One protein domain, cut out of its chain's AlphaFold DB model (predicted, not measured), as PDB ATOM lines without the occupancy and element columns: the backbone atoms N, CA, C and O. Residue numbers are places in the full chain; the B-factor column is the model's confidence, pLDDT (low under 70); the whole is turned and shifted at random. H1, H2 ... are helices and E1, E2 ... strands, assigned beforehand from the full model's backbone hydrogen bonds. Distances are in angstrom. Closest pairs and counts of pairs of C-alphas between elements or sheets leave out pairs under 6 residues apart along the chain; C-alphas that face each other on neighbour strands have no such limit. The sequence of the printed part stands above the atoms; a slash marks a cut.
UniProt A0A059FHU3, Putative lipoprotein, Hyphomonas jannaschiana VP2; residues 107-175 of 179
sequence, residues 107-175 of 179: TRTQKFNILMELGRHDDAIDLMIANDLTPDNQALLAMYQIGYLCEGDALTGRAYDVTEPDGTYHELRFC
ATOM      1  N   THR A 107     -20.388 -19.050  -0.130       97.25
ATOM      2  CA  THR A 107     -20.205 -18.134   0.996       97.25
ATOM      3  C   THR A 107     -19.709 -18.876   2.232       97.25
ATOM      4  O   THR A 107     -19.891 -20.080   2.375       97.25
ATOM      5  N   ARG A 108     -19.108 -18.153   3.181       97.56
ATOM      6  CA  ARG A 108     -18.600 -18.749   4.428       97.56
ATOM      7  C   ARG A 108     -19.688 -19.479   5.217       97.56
ATOM      8  O   ARG A 108     -19.440 -20.583   5.679       97.56
ATOM      9  N   THR A 109     -20.889 -18.909   5.304       96.69
ATOM     10  CA  THR A 109     -22.039 -19.555   5.952       96.69
ATOM     11  C   THR A 109     -22.455 -20.833   5.225       96.69
ATOM     12  O   THR A 109     -22.675 -21.851   5.867       96.69
ATOM     13  N   GLN A 110     -22.485 -20.831   3.888       97.62
ATOM     14  CA  GLN A 110     -22.755 -22.060   3.130       97.62
ATOM     15  C   GLN A 110     -21.665 -23.110   3.350       97.62
ATOM     16  O   GLN A 110     -21.985 -24.277   3.525       97.62
ATOM     17  N   LYS A 111     -20.386 -22.713   3.388       98.31
ATOM     18  CA  LYS A 111     -19.284 -23.635   3.693       98.31
ATOM     19  C   LYS A 111     -19.429 -24.240   5.085       98.31
ATOM     20  O   LYS A 111     -19.247 -25.441   5.213       98.31
ATOM     21  N   PHE A 112     -19.793 -23.439   6.086       98.19
ATOM     22  CA  PHE A 112     -20.090 -23.926   7.433       98.19
ATOM     23  C   PHE A 112     -21.204 -24.982   7.404       98.19
ATOM     24  O   PHE A 112     -20.977 -26.101   7.851       98.19
ATOM     25  N   ASN A 113     -22.353 -24.676   6.792       97.06
ATOM     26  CA  ASN A 113     -23.478 -25.615   6.708       97.06
ATOM     27  C   ASN A 113     -23.094 -26.909   5.972       97.06
ATOM     28  O   ASN A 113     -23.415 -27.998   6.431       97.06
ATOM     29  N   ILE A 114     -22.356 -26.800   4.864       98.25
ATOM     30  CA  ILE A 114     -21.884 -27.958   4.097       98.25
ATOM     31  C   ILE A 114     -20.926 -28.821   4.928       98.25
ATOM     32  O   ILE A 114     -21.028 -30.045   4.898       98.25
ATOM     33  N   LEU A 115     -19.993 -28.208   5.661       98.38
ATOM     34  CA  LEU A 115     -19.064 -28.932   6.532       98.38
ATOM     35  C   LEU A 115     -19.810 -29.632   7.674       98.38
ATOM     36  O   LEU A 115     -19.526 -30.799   7.935       98.38
ATOM     37  N   MET A 116     -20.803 -28.967   8.276       97.56
ATOM     38  CA  MET A 116     -21.691 -29.586   9.260       97.56
ATOM     39  C   MET A 116     -22.420 -30.793   8.666       97.56
ATOM     40  O   MET A 116     -22.340 -31.874   9.226       97.56
ATOM     41  N   GLU A 117     -23.069 -30.661   7.506       97.62
ATOM     42  CA  GLU A 117     -23.781 -31.780   6.864       97.62
ATOM     43  C   GLU A 117     -22.870 -32.958   6.485       97.62
ATOM     44  O   GLU A 117     -23.309 -34.113   6.483       97.62
ATOM     45  N   LEU A 118     -21.609 -32.682   6.146       98.31
ATOM     46  CA  LEU A 118     -20.609 -33.700   5.828       98.31
ATOM     47  C   LEU A 118     -20.078 -34.442   7.064       98.31
ATOM     48  O   LEU A 118     -19.318 -35.386   6.877       98.31
ATOM     49  N   GLY A 119     -20.414 -34.041   8.292       97.31
ATOM     50  CA  GLY A 119     -19.780 -34.588   9.499       97.31
ATOM     51  C   GLY A 119     -18.388 -34.009   9.781       97.31
ATOM     52  O   GLY A 119     -17.671 -34.481  10.656       97.31
ATOM     53  N   ARG A 120     -17.969 -32.961   9.056       97.69
ATOM     54  CA  ARG A 120     -16.683 -32.269   9.260       97.69
ATOM     55  C   ARG A 120     -16.845 -31.145  10.280       97.69
ATOM     56  O   ARG A 120     -16.602 -29.975   9.974       97.69
ATOM     57  N   HIS A 121     -17.315 -31.500  11.473       96.00
ATOM     58  CA  HIS A 121     -17.729 -30.538  12.499       96.00
ATOM     59  C   HIS A 121     -16.575 -29.664  12.989       96.00
ATOM     60  O   HIS A 121     -16.749 -28.453  13.076       96.00
ATOM     61  N   ASP A 122     -15.387 -30.232  13.204       94.88
ATOM     62  CA  ASP A 122     -14.208 -29.459  13.624       94.88
ATOM     63  C   ASP A 122     -13.845 -28.373  12.598       94.88
ATOM     64  O   ASP A 122     -13.678 -27.204  12.948       94.88
ATOM     65  N   ASP A 123     -13.826 -28.722  11.306       97.12
ATOM     66  CA  ASP A 123     -13.568 -27.761  10.227       97.12
ATOM     67  C   ASP A 123     -14.660 -26.679  10.149       97.12
ATOM     68  O   ASP A 123     -14.379 -25.511   9.858       97.12
ATOM     69  N   ALA A 124     -15.923 -27.059  10.381       97.25
ATOM     70  CA  ALA A 124     -17.035 -26.117  10.428       97.25
ATOM     71  C   ALA A 124     -16.854 -25.128  11.588       97.25
ATOM     72  O   ALA A 124     -16.988 -23.917  11.406       97.25
ATOM     73  N   ILE A 125     -16.491 -25.624  12.767       94.75
ATOM     74  CA  ILE A 125     -16.306 -24.821  13.977       94.75
ATOM     75  C   ILE A 125     -15.125 -23.869  13.839       94.75
ATOM     76  O   ILE A 125     -15.263 -22.681  14.140       94.75
ATOM     77  N   ASP A 126     -14.002 -24.337  13.298       94.62
ATOM     78  CA  ASP A 126     -12.859 -23.480  12.994       94.62
ATOM     79  C   ASP A 126     -13.255 -22.347  12.040       94.62
ATOM     80  O   ASP A 126     -12.913 -21.179  12.262       94.62
ATOM     81  N   LEU A 127     -14.040 -22.659  11.002       96.56
ATOM     82  CA  LEU A 127     -14.551 -21.658  10.070       96.56
ATOM     83  C   LEU A 127     -15.492 -20.659  10.760       96.56
ATOM     84  O   LEU A 127     -15.401 -19.455  10.491       96.56
ATOM     85  N   MET A 128     -16.376 -21.146  11.633       94.56
ATOM     86  CA  MET A 128     -17.314 -20.340  12.409       94.56
ATOM     87  C   MET A 128     -16.583 -19.356  13.318       94.56
ATOM     88  O   MET A 128     -16.853 -18.158  13.242       94.56
ATOM     89  N   ILE A 129     -15.618 -19.831  14.109       92.44
ATOM     90  CA  ILE A 129     -14.835 -19.004  15.036       92.44
ATOM     91  C   ILE A 129     -13.985 -17.991  14.265       92.44
ATOM     92  O   ILE A 129     -14.002 -16.801  14.576       92.44
ATOM     93  N   ALA A 130     -13.267 -18.429  13.227       94.38
ATOM     94  CA  ALA A 130     -12.357 -17.564  12.475       94.38
ATOM     95  C   ALA A 130     -13.066 -16.426  11.724       94.38
ATOM     96  O   ALA A 130     -12.436 -15.424  11.384       94.38
ATOM     97  N   ASN A 131     -14.360 -16.582  11.433       94.19
ATOM     98  CA  ASN A 131     -15.139 -15.615  10.659       94.19
ATOM     99  C   ASN A 131     -16.326 -15.042  11.431       94.19
ATOM    100  O   ASN A 131     -17.158 -14.366  10.826       94.19
ATOM    101  N   ASP A 132     -16.385 -15.297  12.739       92.19
ATOM    102  CA  ASP A 132     -17.406 -14.771  13.637       92.19
ATOM    103  C   ASP A 132     -18.841 -15.075  13.162       92.19
ATOM    104  O   ASP A 132     -19.753 -14.249  13.286       92.19
ATOM    105  N   LEU A 133     -19.035 -16.260  12.567       94.25
ATOM    106  CA  LEU A 133     -20.310 -16.652  11.969       94.25
ATOM    107  C   LEU A 133     -21.387 -16.830  13.046       94.25
ATOM    108  O   LEU A 133     -21.115 -17.197  14.188       94.25
ATOM    109  N   THR A 134     -22.631 -16.585  12.646       92.75
ATOM    110  CA  THR A 134     -23.836 -16.830  13.444       92.75
ATOM    111  C   THR A 134     -24.716 -17.817  12.679       92.75
ATOM    112  O   THR A 134     -25.505 -17.398  11.829       92.75
ATOM    113  N   PRO A 135     -24.513 -19.133  12.881       93.88
ATOM    114  CA  PRO A 135     -25.391 -20.146  12.311       93.88
ATOM    115  C   PRO A 135     -26.837 -19.964  12.776       93.88
ATOM    116  O   PRO A 135     -27.108 -19.267  13.755       93.88
ATOM    117  N   ASP A 136     -27.767 -20.593  12.066       93.81
ATOM    118  CA  ASP A 136     -29.165 -20.611  12.482       93.81
ATOM    119  C   ASP A 136     -29.393 -21.494  13.723       93.81
ATOM    120  O   ASP A 136     -28.517 -22.232  14.182       93.81
ATOM    121  N   ASN A 137     -30.604 -21.406  14.274       93.69
ATOM    122  CA  ASN A 137     -31.003 -22.135  15.474       93.69
ATOM    123  C   ASN A 137     -30.848 -23.658  15.333       93.69
ATOM    124  O   ASN A 137     -30.502 -24.318  16.305       93.69
ATOM    125  N   GLN A 138     -31.097 -24.216  14.145       90.69
ATOM    126  CA  GLN A 138     -31.036 -25.660  13.921       90.69
ATOM    127  C   GLN A 138     -29.587 -26.151  13.956       90.69
ATOM    128  O   GLN A 138     -29.288 -27.126  14.641       90.69
ATOM    129  N   ALA A 139     -28.675 -25.432  13.300       92.81
ATOM    130  CA  ALA A 139     -27.253 -25.742  13.353       92.81
ATOM    131  C   ALA A 139     -26.682 -25.580  14.772       92.81
ATOM    132  O   ALA A 139     -25.915 -26.429  15.221       92.81
ATOM    133  N   LEU A 140     -27.075 -24.529  15.500       94.75
ATOM    134  CA  LEU A 140     -26.644 -24.330  16.888       94.75
ATOM    135  C   LEU A 140     -27.188 -25.421  17.822       94.75
ATOM    136  O   LEU A 140     -26.444 -25.930  18.657       94.75
ATOM    137  N   LEU A 141     -28.452 -25.825  17.657       92.62
ATOM    138  CA  LEU A 141     -29.032 -26.939  18.407       92.62
ATOM    139  C   LEU A 141     -28.309 -28.254  18.098       92.62
ATOM    140  O   LEU A 141     -27.998 -29.008  19.014       92.62
ATOM    141  N   ALA A 142     -27.968 -28.512  16.836       91.81
ATOM    142  CA  ALA A 142     -27.171 -29.680  16.483       91.81
ATOM    143  C   ALA A 142     -25.793 -29.644  17.158       91.81
ATOM    144  O   ALA A 142     -25.381 -30.627  17.761       91.81
ATOM    145  N   MET A 143     -25.100 -28.501  17.139       93.81
ATOM    146  CA  MET A 143     -23.814 -28.344  17.829       93.81
ATOM    147  C   MET A 143     -23.923 -28.550  19.346       93.81
ATOM    148  O   MET A 143     -22.999 -29.095  19.947       93.81
ATOM    149  N   TYR A 144     -25.030 -28.131  19.963       92.88
ATOM    150  CA  TYR A 144     -25.326 -28.416  21.368       92.88
ATOM    151  C   TYR A 144     -25.474 -29.914  21.613       92.88
ATOM    152  O   TYR A 144     -24.785 -30.475  22.459       92.88
ATOM    153  N   GLN A 145     -26.316 -30.574  20.819       89.69
ATOM    154  CA  GLN A 145     -26.594 -31.997  20.971       89.69
ATOM    155  C   GLN A 145     -25.372 -32.884  20.659       89.69
ATOM    156  O   GLN A 145     -25.237 -33.941  21.260       89.69
ATOM    157  N   ILE A 146     -24.471 -32.451  19.767       90.81
ATOM    158  CA  ILE A 146     -23.187 -33.123  19.487       90.81
ATOM    159  C   ILE A 146     -22.165 -32.884  20.620       90.81
ATOM    160  O   ILE A 146     -21.241 -33.673  20.804       90.81
ATOM    161  N   GLY A 147     -22.327 -31.812  21.405       90.56
ATOM    162  CA  GLY A 147     -21.467 -31.493  22.551       90.56
ATOM    163  C   GLY A 147     -20.375 -30.453  22.284       90.56
ATOM    164  O   GLY A 147     -19.423 -30.352  23.056       90.56
ATOM    165  N   TYR A 148     -20.489 -29.666  21.211       91.88
ATOM    166  CA  TYR A 148     -19.590 -28.535  20.945       91.88
ATOM    167  C   TYR A 148     -20.018 -27.252  21.652       91.88
ATOM    168  O   TYR A 148     -19.176 -26.425  22.023       91.88
ATOM    169  N   LEU A 149     -21.326 -27.075  21.824       93.69
ATOM    170  CA  LEU A 149     -21.893 -26.016  22.642       93.69
ATOM    171  C   LEU A 149     -22.377 -26.598  23.970       93.69
ATOM    172  O   LEU A 149     -22.821 -27.738  24.027       93.69
ATOM    173  N   CYS A 150     -22.280 -25.806  25.029       92.56
ATOM    174  CA  CYS A 150     -22.637 -26.173  26.389       92.56
ATOM    175  C   CYS A 150     -23.363 -25.012  27.074       92.56
ATOM    176  O   CYS A 150     -23.109 -23.837  26.788       92.56
ATOM    177  N   GLU A 151     -24.212 -25.350  28.038       91.25
ATOM    178  CA  GLU A 151     -24.702 -24.403  29.036       91.25
ATOM    179  C   GLU A 151     -23.663 -24.224  30.148       91.25
ATOM    180  O   GLU A 151     -23.001 -25.179  30.563       91.25
ATOM    181  N   GLY A 152     -23.529 -23.004  30.667       81.94
ATOM    182  CA  GLY A 152     -22.707 -22.765  31.848       81.94
ATOM    183  C   GLY A 152     -22.272 -21.318  32.025       81.94
ATOM    184  O   GLY A 152     -21.626 -20.734  31.156       81.94
ATOM    185  N   ASP A 153     -22.536 -20.777  33.213       71.56
ATOM    186  CA  ASP A 153     -22.212 -19.392  33.586       71.56
ATOM    187  C   ASP A 153     -20.700 -19.116  33.669       71.56
ATOM    188  O   ASP A 153     -20.264 -17.966  33.661       71.56
ATOM    189  N   ALA A 154     -19.891 -20.173  33.789       78.94
ATOM    190  CA  ALA A 154     -18.434 -20.085  33.841       78.94
ATOM    191  C   ALA A 154     -17.777 -20.094  32.449       78.94
ATOM    192  O   ALA A 154     -16.597 -19.755  32.344       78.94
ATOM    193  N   LEU A 155     -18.521 -20.465  31.400       82.06
ATOM    194  CA  LEU A 155     -18.002 -20.510  30.037       82.06
ATOM    195  C   LEU A 155     -17.796 -19.086  29.517       82.06
ATOM    196  O   LEU A 155     -18.613 -18.186  29.730       82.06
ATOM    197  N   THR A 156     -16.688 -18.875  28.816       78.31
ATOM    198  CA  THR A 156     -16.323 -17.558  28.280       78.31
ATOM    199  C   THR A 156     -16.516 -17.501  26.765       78.31
ATOM    200  O   THR A 156     -16.638 -18.521  26.094       78.31
ATOM    201  N   GLY A 157     -16.560 -16.289  26.204       83.19
ATOM    202  CA  GLY A 157     -16.736 -16.079  24.765       83.19
ATOM    203  C   GLY A 157     -18.158 -15.681  24.370       83.19
ATOM    204  O   GLY A 157     -18.925 -15.162  25.183       83.19
ATOM    205  N   ARG A 158     -18.477 -15.849  23.082       87.06
ATOM    206  CA  ARG A 158     -19.784 -15.497  22.515       87.06
ATOM    207  C   ARG A 158     -20.862 -16.443  23.046       87.06
ATOM    208  O   ARG A 158     -20.693 -17.656  22.970       87.06
ATOM    209  N   ALA A 159     -21.958 -15.857  23.519       91.56
ATOM    210  CA  ALA A 159     -23.199 -16.562  23.800       91.56
ATOM    211  C   ALA A 159     -24.051 -16.683  22.529       91.56
ATOM    212  O   ALA A 159     -24.058 -15.772  21.694       91.56
ATOM    213  N   TYR A 160     -24.764 -17.796  22.413       93.31
ATOM    214  CA  TYR A 160     -25.712 -18.091  21.349       93.31
ATOM    215  C   TYR A 160     -27.059 -18.440  21.971       93.31
ATOM    216  O   TYR A 160     -27.144 -19.333  22.810       93.31
ATOM    217  N   ASP A 161     -28.100 -17.745  21.530       94.81
ATOM    218  CA  ASP A 161     -29.473 -18.038  21.921       94.81
ATOM    219  C   ASP A 161     -30.003 -19.185  21.061       94.81
ATOM    220  O   ASP A 161     -30.041 -19.075  19.833       94.81
ATOM    221  N   VAL A 162     -30.416 -20.274  21.704       94.88
ATOM    222  CA  VAL A 162     -30.988 -21.447  21.036       94.88
ATOM    223  C   VAL A 162     -32.325 -21.783  21.671       94.88
ATOM    224  O   VAL A 162     -32.510 -21.671  22.877       94.88
ATOM    225  N   THR A 163     -33.294 -22.163  20.850       93.88
ATOM    226  CA  THR A 163     -34.604 -22.633  21.295       93.88
ATOM    227  C   THR A 163     -34.874 -24.009  20.703       93.88
ATOM    228  O   THR A 163     -34.804 -24.192  19.487       93.88
ATOM    229  N   GLU A 164     -35.178 -24.978  21.556       90.00
ATOM    230  CA  GLU A 164     -35.600 -26.314  21.147       90.00
ATOM    231  C   GLU A 164     -36.985 -26.292  20.473       90.00
ATOM    232  O   GLU A 164     -37.750 -25.333  20.633       90.00
ATOM    233  N   PRO A 165     -37.360 -27.345  19.720       84.88
ATOM    234  CA  PRO A 165     -38.668 -27.420  19.066       84.88
ATOM    235  C   PRO A 165     -39.866 -27.298  20.020       84.88
ATOM    236  O   PRO A 165     -40.933 -26.841  19.606       84.88
ATOM    237  N   ASP A 166     -39.705 -27.693  21.285       85.00
ATOM    238  CA  ASP A 166     -40.740 -27.594  22.319       85.00
ATOM    239  C   ASP A 166     -40.828 -26.199  22.978       85.00
ATOM    240  O   ASP A 166     -41.725 -25.946  23.785       85.00
ATOM    241  N   GLY A 167     -39.941 -25.275  22.588       89.75
ATOM    242  CA  GLY A 167     -39.861 -23.915  23.110       89.75
ATOM    243  C   GLY A 167     -38.892 -23.734  24.280       89.75
ATOM    244  O   GLY A 167     -38.793 -22.616  24.791       89.75
ATOM    245  N   THR A 168     -38.184 -24.781  24.711       92.44
ATOM    246  CA  THR A 168     -37.150 -24.670  25.747       92.44
ATOM    247  C   THR A 168     -36.012 -23.776  25.255       92.44
ATOM    248  O   THR A 168     -35.497 -23.957  24.157       92.44
ATOM    249  N   TYR A 169     -35.655 -22.763  26.047       94.81
ATOM    250  CA  TYR A 169     -34.602 -21.802  25.716       94.81
ATOM    251  C   TYR A 169     -33.283 -22.178  26.385       94.81
ATOM    252  O   TYR A 169     -33.264 -22.518  27.569       94.81
ATOM    253  N   HIS A 170     -32.197 -21.992  25.640       94.38
ATOM    254  CA  HIS A 170     -30.826 -22.202  26.070       94.38
ATOM    255  C   HIS A 170     -29.964 -20.990  25.707       94.38
ATOM    256  O   HIS A 170     -30.033 -20.471  24.590       94.38
ATOM    257  N   GLU A 171     -29.099 -20.585  26.635       94.88
ATOM    258  CA  GLU A 171     -27.986 -19.681  26.348       94.88
ATOM    259  C   GLU A 171     -26.695 -20.504  26.307       94.88
ATOM    260  O   GLU A 171     -26.194 -20.971  27.333       94.88
ATOM    261  N   LEU A 172     -26.156 -20.692  25.108       94.12
ATOM    262  CA  LEU A 172     -25.071 -21.628  24.859       94.12
ATOM    263  C   LEU A 172     -23.748 -20.933  24.559       94.12
ATOM    264  O   LEU A 172     -23.703 -19.871  23.938       94.12
ATOM    265  N   ARG A 173     -22.645 -21.565  24.951       93.25
ATOM    266  CA  ARG A 173     -21.272 -21.141  24.635       93.25
ATOM    267  C   ARG A 173     -20.463 -22.347  24.181       93.25
ATOM    268  O   ARG A 173     -20.855 -23.476  24.447       93.25
ATOM    269  N   PHE A 174     -19.338 -22.127  23.502       91.19
ATOM    270  CA  PHE A 174     -18.423 -23.233  23.212       91.19
ATOM    271  C   PHE A 174     -17.983 -23.896  24.516       91.19
ATOM    272  O   PHE A 174     -17.616 -23.208  25.470       91.19
ATOM    273  N   CYS A 175     -18.041 -25.225  24.554       89.12
ATOM    274  CA  CYS A 175     -17.538 -25.981  25.689       89.12
ATOM    275  C   CYS A 175     -16.023 -25.737  25.833       89.12
ATOM    276  O   CYS A 175     -15.297 -25.694  24.836       89.12
TER     277      CYS A 175
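What this domain is: This is residues 107 to 175 of the 179 residues of the protein "Putative lipoprotein" of Hyphomonas jannaschiana VP2 (UniProt A0A059FHU3). A helical hairpin, H1 and H2, makes one end of the domain, a small three-stranded sheet makes the other, and H3 lies between them, packed across one face of the sheet. The hairpin and H3 meet only loosely. The printed part has 69 residues, with three named helices and then three named strands, H1 H2 H3 E1 E2 E3; the sheet runs E1 E3 E2, antiparallel, and the class is mixed. The whole is compact and rounded, with a radius of gyration of the C-alphas of 11.6 A and spans of 30 by 27 by 18 A.

Where its parts are: H1, residues 108 to 117, starts at C-alpha 108 (-18.600, -18.749, 4.428) and is 14.2 A long. H2, residues 121 to 130, is 14.0 A, and H3, residues 137 to 146, 14.1 A. E1 is residues 149 to 151, 7.2 A; E2, residues 160 to 163, 10.0 A; E3, residues 169 to 174, 16.4 A, ending at C-alpha 174 (-18.423, -23.233, 23.212).

How they stand to each other: H1 and H2 touch, closest at the C-alphas of Phe 112 and Ala 124, 4.8 A, at a shallow tilt of 19 degrees, opposite ways. H1 and H3 are close but not clearly touching, closest C-alphas Asn 113 and Ala 139, 7.6 A. H3 is on the sheet, two layers, a helix on one face, at a height of 8.4 A, across the strands. E2 and E3 form a hairpin, with N 160 and O 172 at 2.8 A; E1 pairs with E3 through N 150 and O 173, 2.8 A. In each helix every O i to N i+4 pair is within hydrogen-bond range.

The domain as a whole: The C-alphas farthest apart, Thr 107 and Ala 154, are 33.0 A apart. The printed part has no cut and no long link. No printed residue is under 70 in pLDDT.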